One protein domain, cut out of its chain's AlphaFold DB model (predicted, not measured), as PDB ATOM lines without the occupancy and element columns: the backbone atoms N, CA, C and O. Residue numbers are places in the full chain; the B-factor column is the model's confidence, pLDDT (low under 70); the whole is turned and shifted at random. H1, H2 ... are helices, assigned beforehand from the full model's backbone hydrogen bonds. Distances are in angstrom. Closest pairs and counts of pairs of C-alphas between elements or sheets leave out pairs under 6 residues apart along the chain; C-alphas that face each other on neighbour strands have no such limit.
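This is residues 2 to 73 of the 162 residues of the protein "Excalibur domain-containing protein" of Bacillus sp. AFS017274 (UniProt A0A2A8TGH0). Three helices make an extended, only just flat zigzag: H1 meets H2 at a corner, its residues 2 to 18 sticking out, and H3 folds back loosely beside H2. The 72 printed residues have named helices H1, H2, H3 in order and no named strand: all helix. The radius of gyration of the C-alphas is 18.3 A, the spans 57 by 38 by 12 A.

H1, residues 2 to 22, measures 30.7 A between end C-alphas, beginning at (146.871, 128.944, 113.966). H2, residues 24 to 43, measures 28.5 A. H3, residues 53 to 70, measures 26.5 A, ending at (121.676, 152.840, 144.412).

H1 and H2 meet only through their tight link; H1 and H3 are apart. H2 and H3, a helical hairpin, only just touch, with 3 pairs of C-alphas within 8 A, through residues 29 to 36 and 57 to 64 alone. Their closest C-alphas, Gly 36 and Val 57, are 6.9 A apart; the tilt is shallow, 12 degrees, opposite ways. Each O i to N i+4 pair is within hydrogen-bond range in H1 and H2, 13 of 14 in H3.

The farthest C-alphas, Phe 3 and Ser 51, are 57.1 A apart. The printed part has no cut and no long link. Residues under pLDDT 70 include 40 to 54.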
ATOM      1  N   LYS A   2     146.803 127.463 113.987       78.12
ATOM      2  CA  LYS A   2     146.871 128.944 113.966       78.12
ATOM      3  C   LYS A   2     145.484 129.600 114.060       78.12
ATOM      4  O   LYS A   2     145.310 130.518 114.844       78.12
ATOM      5  N   PHE A   3     144.492 129.052 113.359       84.00
ATOM      6  CA  PHE A   3     143.111 129.558 113.354       84.00
ATOM      7  C   PHE A   3     142.441 129.538 114.744       84.00
ATOM      8  O   PHE A   3     141.787 130.494 115.136       84.00
ATOM      9  N   ILE A   4     142.701 128.492 115.537       85.06
ATOM     10  CA  ILE A   4     142.189 128.369 116.913       85.06
ATOM     11  C   ILE A   4     142.790 129.451 117.823       85.06
ATOM     12  O   ILE A   4     142.083 130.021 118.645       85.06
ATOM     13  N   LYS A   5     144.073 129.802 117.642       82.81
ATOM     14  CA  LYS A   5     144.707 130.888 118.409       82.81
ATOM     15  C   LYS A   5     144.066 132.250 118.116       82.81
ATOM     16  O   LYS A   5     143.847 133.016 119.046       82.81
ATOM     17  N   TRP A   6     143.705 132.524 116.862       93.50
ATOM     18  CA  TRP A   6     143.012 133.763 116.486       93.50
ATOM     19  C   TRP A   6     141.589 133.842 117.053       93.50
ATOM     20  O   TRP A   6     141.191 134.898 117.538       93.50
ATOM     21  N   ILE A   7     140.861 132.722 117.083       92.00
ATOM     22  CA  ILE A   7     139.526 132.649 117.696       92.00
ATOM     23  C   ILE A   7     139.601 132.898 119.208       92.00
ATOM     24  O   ILE A   7     138.829 133.692 119.738       92.00
ATOM     25  N   MET A   8     140.570 132.293 119.902       89.38
ATOM     26  CA  MET A   8     140.750 132.502 121.344       89.38
ATOM     27  C   MET A   8     141.105 133.954 121.685       89.38
ATOM     28  O   MET A   8     140.606 134.488 122.671       89.38
ATOM     29  N   ILE A   9     141.923 134.612 120.857       94.25
ATOM     30  CA  ILE A   9     142.270 136.030 121.036       94.25
ATOM     31  C   ILE A   9     141.044 136.921 120.811       94.25
ATOM     32  O   ILE A   9     140.807 137.832 121.598       94.25
ATOM     33  N   ALA A  10     140.235 136.645 119.785       94.19
ATOM     34  CA  ALA A  10     139.021 137.410 119.516       94.19
ATOM     35  C   ALA A  10     137.990 137.278 120.650       94.19
ATOM     36  O   ALA A  10     137.419 138.280 121.077       94.19
ATOM     37  N   ILE A  11     137.807 136.070 121.195       91.88
ATOM     38  CA  ILE A  11     136.926 135.828 122.348       91.88
ATOM     39  C   ILE A  11     137.466 136.538 123.593       91.88
ATOM     40  O   ILE A  11     136.708 137.214 124.279       91.88
ATOM     41  N   ALA A  12     138.771 136.449 123.862       92.19
ATOM     42  CA  ALA A  12     139.381 137.138 124.995       92.19
ATOM     43  C   ALA A  12     139.208 138.663 124.893       92.19
ATOM     44  O   ALA A  12     138.827 139.298 125.871       92.19
ATOM     45  N   LEU A  13     139.409 139.249 123.710       93.88
ATOM     46  CA  LEU A  13     139.198 140.680 123.480       93.88
ATOM     47  C   LEU A  13     137.729 141.083 123.610       93.88
ATOM     48  O   LEU A  13     137.448 142.137 124.170       93.88
ATOM     49  N   PHE A  14     136.795 140.252 123.147       89.88
ATOM     50  CA  PHE A  14     135.364 140.509 123.293       89.88
ATOM     51  C   PHE A  14     134.919 140.443 124.757       89.88
ATOM     52  O   PHE A  14     134.162 141.299 125.206       89.88
ATOM     53  N   VAL A  15     135.440 139.484 125.529       83.69
ATOM     54  CA  VAL A  15     135.200 139.391 126.976       83.69
ATOM     55  C   VAL A  15     135.806 140.595 127.693       83.69
ATOM     56  O   VAL A  15     135.121 141.223 128.490       83.69
ATOM     57  N   ILE A  16     137.038 140.991 127.367       82.75
ATOM     58  CA  ILE A  16     137.674 142.182 127.945       82.75
ATOM     59  C   ILE A  16     136.862 143.440 127.606       82.75
ATOM     60  O   ILE A  16     136.533 144.214 128.500       82.75
ATOM     61  N   LEU A  17     136.450 143.619 126.352       85.69
ATOM     62  CA  LEU A  17     135.634 144.755 125.923       85.69
ATOM     63  C   LEU A  17     134.257 144.764 126.603       85.69
ATOM     64  O   LEU A  17     133.811 145.806 127.075       85.69
ATOM     65  N   SER A  18     133.610 143.603 126.722       77.44
ATOM     66  CA  SER A  18     132.335 143.443 127.426       77.44
ATOM     67  C   SER A  18     132.473 143.768 128.913       77.44
ATOM     68  O   SER A  18     131.646 144.497 129.461       77.44
ATOM     69  N   THR A  19     133.561 143.333 129.555       71.75
ATOM     70  CA  THR A  19     133.834 143.709 130.944       71.75
ATOM     71  C   THR A  19     134.062 145.211 131.072       71.75
ATOM     72  O   THR A  19     133.478 145.811 131.964       71.75
ATOM     73  N   ILE A  20     134.787 145.862 130.158       76.56
ATOM     74  CA  ILE A  20     135.000 147.322 130.181       76.56
ATOM     75  C   ILE A  20     133.673 148.093 130.077       76.56
ATOM     76  O   ILE A  20     133.512 149.114 130.741       76.56
ATOM     77  N   ILE A  21     132.710 147.593 129.298       74.88
ATOM     78  CA  ILE A  21     131.401 148.238 129.111       74.88
ATOM     79  C   ILE A  21     130.498 148.074 130.346       74.88
ATOM     80  O   ILE A  21     129.798 149.015 130.710       74.88
ATOM     81  N   VAL A  22     130.521 146.915 131.018       69.00
ATOM     82  CA  VAL A  22     129.664 146.636 132.195       69.00
ATOM     83  C   VAL A  22     130.303 147.102 133.511       69.00
ATOM     84  O   VAL A  22     129.599 147.404 134.471       69.00
ATOM     85  N   THR A  23     131.634 147.219 133.571       73.31
ATOM     86  CA  THR A  23     132.377 147.567 134.798       73.31
ATOM     87  C   THR A  23     133.127 148.910 134.796       73.31
ATOM     88  O   THR A  23     134.121 149.014 135.521       73.31
ATOM     89  N   PRO A  24     132.693 149.992 134.113       69.44
ATOM     90  CA  PRO A  24     133.390 151.276 134.233       69.44
ATOM     91  C   PRO A  24     133.461 151.726 135.703       69.44
ATOM     92  O   PRO A  24     134.492 152.218 136.150       69.44
ATOM     93  N   PHE A  25     132.433 151.425 136.503       65.12
ATOM     94  CA  PHE A  25     132.409 151.705 137.939       65.12
ATOM     95  C   PHE A  25     133.411 150.879 138.761       65.12
ATOM     96  O   PHE A  25     134.020 151.417 139.686       65.12
ATOM     97  N   ALA A  26     133.647 149.608 138.416       72.44
ATOM     98  CA  ALA A  26     134.613 148.779 139.142       72.44
ATOM     99  C   ALA A  26     136.059 149.196 138.833       72.44
ATOM    100  O   ALA A  26     136.906 149.197 139.724       72.44
ATOM    101  N   TRP A  27     136.334 149.620 137.594       73.19
ATOM    102  CA  TRP A  27     137.634 150.173 137.212       73.19
ATOM    103  C   TRP A  27     137.871 151.552 137.831       73.19
ATOM    104  O   TRP A  27     138.969 151.805 138.315       73.19
ATOM    105  N   ILE A  28     136.848 152.414 137.908       78.31
ATOM    106  CA  ILE A  28     136.932 153.687 138.642       78.31
ATOM    107  C   ILE A  28     137.255 153.426 140.122       78.31
ATOM    108  O   ILE A  28     138.157 154.061 140.671       78.31
ATOM    109  N   GLY A  29     136.600 152.445 140.753       75.00
ATOM    110  CA  GLY A  29     136.898 152.025 142.126       75.00
ATOM    111  C   GLY A  29     138.325 151.489 142.300       75.00
ATOM    112  O   GLY A  29     139.033 151.909 143.215       75.00
ATOM    113  N   LEU A  30     138.788 150.625 141.391       82.06
ATOM    114  CA  LEU A  30     140.152 150.088 141.389       82.06
ATOM    115  C   LEU A  30     141.197 151.198 141.207       82.06
ATOM    116  O   LEU A  30     142.216 151.204 141.894       82.06
ATOM    117  N   ILE A  31     140.938 152.167 140.325       83.88
ATOM    118  CA  ILE A  31     141.823 153.311 140.086       83.88
ATOM    119  C   ILE A  31     141.914 154.195 141.336       83.88
ATOM    120  O   ILE A  31     143.020 154.559 141.736       83.88
ATOM    121  N   ILE A  32     140.790 154.497 141.999       81.81
ATOM    122  CA  ILE A  32     140.780 155.271 143.254       81.81
ATOM    123  C   ILE A  32     141.519 154.511 144.364       81.81
ATOM    124  O   ILE A  32     142.307 155.105 145.101       81.81
ATOM    125  N   PHE A  33     141.322 153.195 144.460       81.75
ATOM    126  CA  PHE A  33     141.987 152.344 145.446       81.75
ATOM    127  C   PHE A  33     143.507 152.289 145.229       81.75
ATOM    128  O   PHE A  33     144.278 152.494 146.167       81.75
ATOM    129  N   LEU A  34     143.952 152.105 143.982       82.12
ATOM    130  CA  LEU A  34     145.370 152.115 143.620       82.12
ATOM    131  C   LEU A  34     146.002 153.497 143.811       82.12
ATOM    132  O   LEU A  34     147.128 153.583 144.295       82.12
ATOM    133  N   PHE A  35     145.284 154.581 143.507       82.56
ATOM    134  CA  PHE A  35     145.747 155.945 143.771       82.56
ATOM    135  C   PHE A  35     145.871 156.227 145.278       82.56
ATOM    136  O   PHE A  35     146.845 156.844 145.712       82.56
ATOM    137  N   GLY A  36     144.941 155.714 146.090       79.62
ATOM    138  CA  GLY A  36     145.005 155.765 147.552       79.62
ATOM    139  C   GLY A  36     146.213 155.012 148.120       79.62
ATOM    140  O   GLY A  36     146.958 155.568 148.929       79.62
ATOM    141  N   ILE A  37     146.466 153.785 147.647       80.25
ATOM    142  CA  ILE A  37     147.657 152.999 148.018       80.25
ATOM    143  C   ILE A  37     148.940 153.704 147.563       80.25
ATOM    144  O   ILE A  37     149.892 153.813 148.334       80.25
ATOM    145  N   TYR A  38     148.968 154.240 146.344       81.19
ATOM    146  CA  TYR A  38     150.116 154.970 145.811       81.19
ATOM    147  C   TYR A  38     150.455 156.203 146.658       81.19
ATOM    148  O   TYR A  38     151.618 156.406 147.013       81.19
ATOM    149  N   GLN A  39     149.453 156.986 147.068       72.69
ATOM    150  CA  GLN A  39     149.666 158.103 147.990       72.69
ATOM    151  C   GLN A  39     150.106 157.646 149.386       72.69
ATOM    152  O   GLN A  39     150.963 158.286 149.999       72.69
ATOM    153  N   MET A  40     149.580 156.523 149.885       63.28
ATOM    154  CA  MET A  40     150.013 155.941 151.158       63.28
ATOM    155  C   MET A  40     151.487 155.510 151.114       63.28
ATOM    156  O   MET A  40     152.223 155.757 152.068       63.28
ATOM    157  N   ILE A  41     151.953 154.958 149.992       66.81
ATOM    158  CA  ILE A  41     153.364 154.611 149.779       66.81
ATOM    159  C   ILE A  41     154.223 155.876 149.656       66.81
ATOM    160  O   ILE A  41     155.299 155.943 150.252       66.81
ATOM    161  N   GLN A  42     153.760 156.914 148.954       63.22
ATOM    162  CA  GLN A  42     154.490 158.184 148.864       63.22
ATOM    163  C   GLN A  42     154.614 158.915 150.209       63.22
ATOM    164  O   GLN A  42     155.611 159.603 150.437       63.22
ATOM    165  N   ARG A  43     153.677 158.704 151.141       56.50
ATOM    166  CA  ARG A  43     153.753 159.223 152.517       56.50
ATOM    167  C   ARG A  43     155.013 158.759 153.255       56.50
ATOM    168  O   ARG A  43     155.548 159.520 154.055       56.50
ATOM    169  N   SER A  44     155.525 157.565 152.941       57.09
ATOM    170  CA  SER A  44     156.787 157.057 153.508       57.09
ATOM    171  C   SER A  44     158.031 157.829 153.041       57.09
ATOM    172  O   SER A  44     159.064 157.771 153.697       57.09
ATOM    173  N   LYS A  45     157.936 158.587 151.936       61.47
ATOM    174  CA  LYS A  45     159.048 159.341 151.327       61.47
ATOM    175  C   LYS A  45     159.018 160.850 151.620       61.47
ATOM    176  O   LYS A  45     159.783 161.601 151.022       61.47
ATOM    177  N   GLY A  46     158.161 161.308 152.538       61.25
ATOM    178  CA  GLY A  46     158.277 162.641 153.147       61.25
ATOM    179  C   GLY A  46     157.874 163.850 152.290       61.25
ATOM    180  O   GLY A  46     158.177 164.975 152.673       61.25
ATOM    181  N   ARG A  47     157.168 163.678 151.163       57.81
ATOM    182  CA  ARG A  47     156.534 164.801 150.447       57.81
ATOM    183  C   ARG A  47     155.024 164.614 150.411       57.81
ATOM    184  O   ARG A  47     154.527 163.778 149.668       57.81
ATOM    185  N   VAL A  48     154.295 165.397 151.205       52.19
ATOM    186  CA  VAL A  48     152.830 165.460 151.142       52.19
ATOM    187  C   VAL A  48     152.385 166.905 150.954       52.19
ATOM    188  O   VAL A  48     152.757 167.784 151.724       52.19
ATOM    189  N   THR A  49     151.573 167.150 149.931       55.72
ATOM    190  CA  THR A  49     150.916 168.439 149.663       55.72
ATOM    191  C   THR A  49     149.559 168.571 150.362       55.72
ATOM    192  O   THR A  49     148.874 169.565 150.158       55.72
ATOM    193  N   PHE A  50     149.147 167.611 151.204       50.41
ATOM    194  CA  PHE A  50     147.810 167.620 151.808       50.41
ATOM    195  C   PHE A  50     147.795 167.051 153.236       50.41
ATOM    196  O   PHE A  50     148.226 165.929 153.493       50.41
ATOM    197  N   SER A  51     147.286 167.847 154.179       60.91
ATOM    198  CA  SER A  51     147.495 167.685 155.626       60.91
ATOM    199  C   SER A  51     146.723 166.514 156.279       60.91
ATOM    200  O   SER A  51     147.057 166.126 157.396       60.91
ATOM    201  N   LYS A  52     145.716 165.903 155.626       63.44
ATOM    202  CA  LYS A  52     144.881 164.832 156.232       63.44
ATOM    203  C   LYS A  52     144.366 163.791 155.212       63.44
ATOM    204  O   LYS A  52     143.201 163.839 154.829       63.44
ATOM    205  N   PRO A  53     145.184 162.809 154.790       60.53
ATOM    206  CA  PRO A  53     144.793 161.837 153.756       60.53
ATOM    207  C   PRO A  53     143.773 160.776 154.217       60.53
ATOM    208  O   PRO A  53     143.112 160.167 153.384       60.53
ATOM    209  N   GLY A  54     143.601 160.558 155.529       66.62
ATOM    210  CA  GLY A  54     142.691 159.525 156.053       66.62
ATOM    211  C   GLY A  54     141.207 159.784 155.758       66.62
ATOM    212  O   GLY A  54     140.468 158.853 155.460       66.62
ATOM    213  N   TRP A  55     140.782 161.048 155.762       75.19
ATOM    214  CA  TRP A  55     139.391 161.416 155.468       75.19
ATOM    215  C   TRP A  55     139.010 161.192 154.001       75.19
ATOM    216  O   TRP A  55     137.864 160.865 153.712       75.19
ATOM    217  N   VAL A  56     139.969 161.304 153.082       74.00
ATOM    218  CA  VAL A  56     139.731 161.105 151.643       74.00
ATOM    219  C   VAL A  56     139.432 159.637 151.333       74.00
ATOM    220  O   VAL A  56     138.553 159.346 150.528       74.00
ATOM    221  N   VAL A  57     140.101 158.704 152.018       72.88
ATOM    222  CA  VAL A  57     139.853 157.259 151.862       72.88
ATOM    223  C   VAL A  57     138.474 156.876 152.404       72.88
ATOM    224  O   VAL A  57     137.740 156.139 151.751       72.88
ATOM    225  N   VAL A  58     138.089 157.427 153.560       81.25
ATOM    226  CA  VAL A  58     136.771 157.185 154.169       81.25
ATOM    227  C   VAL A  58     135.648 157.769 153.310       81.25
ATOM    228  O   VAL A  58     134.661 157.086 153.050       81.25
ATOM    229  N   ALA A  59     135.818 158.995 152.805       82.44
ATOM    230  CA  ALA A  59     134.857 159.627 151.903       82.44
ATOM    231  C   ALA A  59     134.726 158.865 150.572       82.44
ATOM    232  O   ALA A  59     133.615 158.681 150.083       82.44
ATOM    233  N   GLY A  60     135.838 158.369 150.018       79.31
ATOM    234  CA  GLY A  60     135.836 157.551 148.803       79.31
ATOM    235  C   GLY A  60     135.129 156.205 148.983       79.31
ATOM    236  O   GLY A  60     134.335 155.813 148.130       79.31
ATOM    237  N   PHE A  61     135.356 155.520 150.107       77.38
ATOM    238  CA  PHE A  61     134.700 154.245 150.411       77.38
ATOM    239  C   PHE A  61     133.197 154.418 150.661       77.38
ATOM    240  O   PHE A  61     132.393 153.663 150.122       77.38
ATOM    241  N   LEU A  62     132.804 155.458 151.404       80.62
ATOM    242  CA  LEU A  62     131.394 155.777 151.636       80.62
ATOM    243  C   LEU A  62     130.670 156.142 150.338       80.62
ATOM    244  O   LEU A  62     129.592 155.612 150.089       80.62
ATOM    245  N   LEU A  63     131.265 156.977 149.480       82.00
ATOM    246  CA  LEU A  63     130.667 157.332 148.192       82.00
ATOM    247  C   LEU A  63     130.537 156.102 147.277       82.00
ATOM    248  O   LEU A  63     129.507 155.931 146.631       82.00
ATOM    249  N   SER A  64     131.532 155.209 147.280       75.50
ATOM    250  CA  SER A  64     131.483 153.945 146.536       75.50
ATOM    251  C   SER A  64     130.401 152.993 147.060       75.50
ATOM    252  O   SER A  64     129.697 152.385 146.259       75.50
ATOM    253  N   CYS A  65     130.243 152.856 148.380       68.12
ATOM    254  CA  CYS A  65     129.191 152.029 148.979       68.12
ATOM    255  C   CYS A  65     127.792 152.605 148.727       68.12
ATOM    256  O   CYS A  65     126.863 151.849 148.459       68.12
ATOM    257  N   ILE A  66     127.639 153.931 148.769       78.75
ATOM    258  CA  ILE A  66     126.368 154.606 148.482       78.75
ATOM    259  C   ILE A  66     125.998 154.447 147.000       78.75
ATOM    260  O   ILE A  66     124.857 154.107 146.704       78.75
ATOM    261  N   LEU A  67     126.951 154.591 146.069       71.94
ATOM    262  CA  LEU A  67     126.710 154.302 144.648       71.94
ATOM    263  C   LEU A  67     126.347 152.828 144.401       71.94
ATOM    264  O   LEU A  67     125.490 152.553 143.566       71.94
ATOM    265  N   ALA A  68     126.953 151.889 145.134       67.06
ATOM    266  CA  ALA A  68     126.622 150.467 145.025       67.06
ATOM    267  C   ALA A  68     125.205 150.148 145.534       67.06
ATOM    268  O   ALA A  68     124.517 149.327 144.937       67.06
ATOM    269  N   MET A  69     124.744 150.826 146.591       66.75
ATOM    270  CA  MET A  69     123.382 150.671 147.122       66.75
ATOM    271  C   MET A  69     122.309 151.223 146.173       66.75
ATOM    272  O   MET A  69     121.210 150.682 146.132       66.75
ATOM    273  N   ILE A  70     122.616 152.261 145.389       70.31
ATOM    274  CA  ILE A  70     121.676 152.840 144.412       70.31
ATOM    275  C   ILE A  70     121.475 151.913 143.194       70.31
ATOM    276  O   ILE A  70     120.400 151.920 142.608       70.31
ATOM    277  N   PHE A  71     122.466 151.082 142.844       57.41
ATOM    278  CA  PHE A  71     122.374 150.095 141.752       57.41
ATOM    279  C   PHE A  71     121.869 148.709 142.186       57.41
ATOM    280  O   PHE A  71     121.733 147.819 141.345       57.41
ATOM    281  N   VAL A  72     121.533 148.512 143.469       54.41
ATOM    282  CA  VAL A  72     120.644 147.411 143.872       54.41
ATOM    283  C   VAL A  72     119.223 147.844 143.531       54.41
ATOM    284  O   VAL A  72     118.415 148.196 144.387       54.41
ATOM    285  N   GLU A  73     118.927 147.863 142.238       62.59
ATOM    286  CA  GLU A  73     117.549 147.891 141.786       62.59
ATOM    287  C   GLU A  73     116.926 146.547 142.191       62.59
ATOM    288  O   GLU A  73     117.416 145.492 141.769       62.59
TER     289      GLU A  73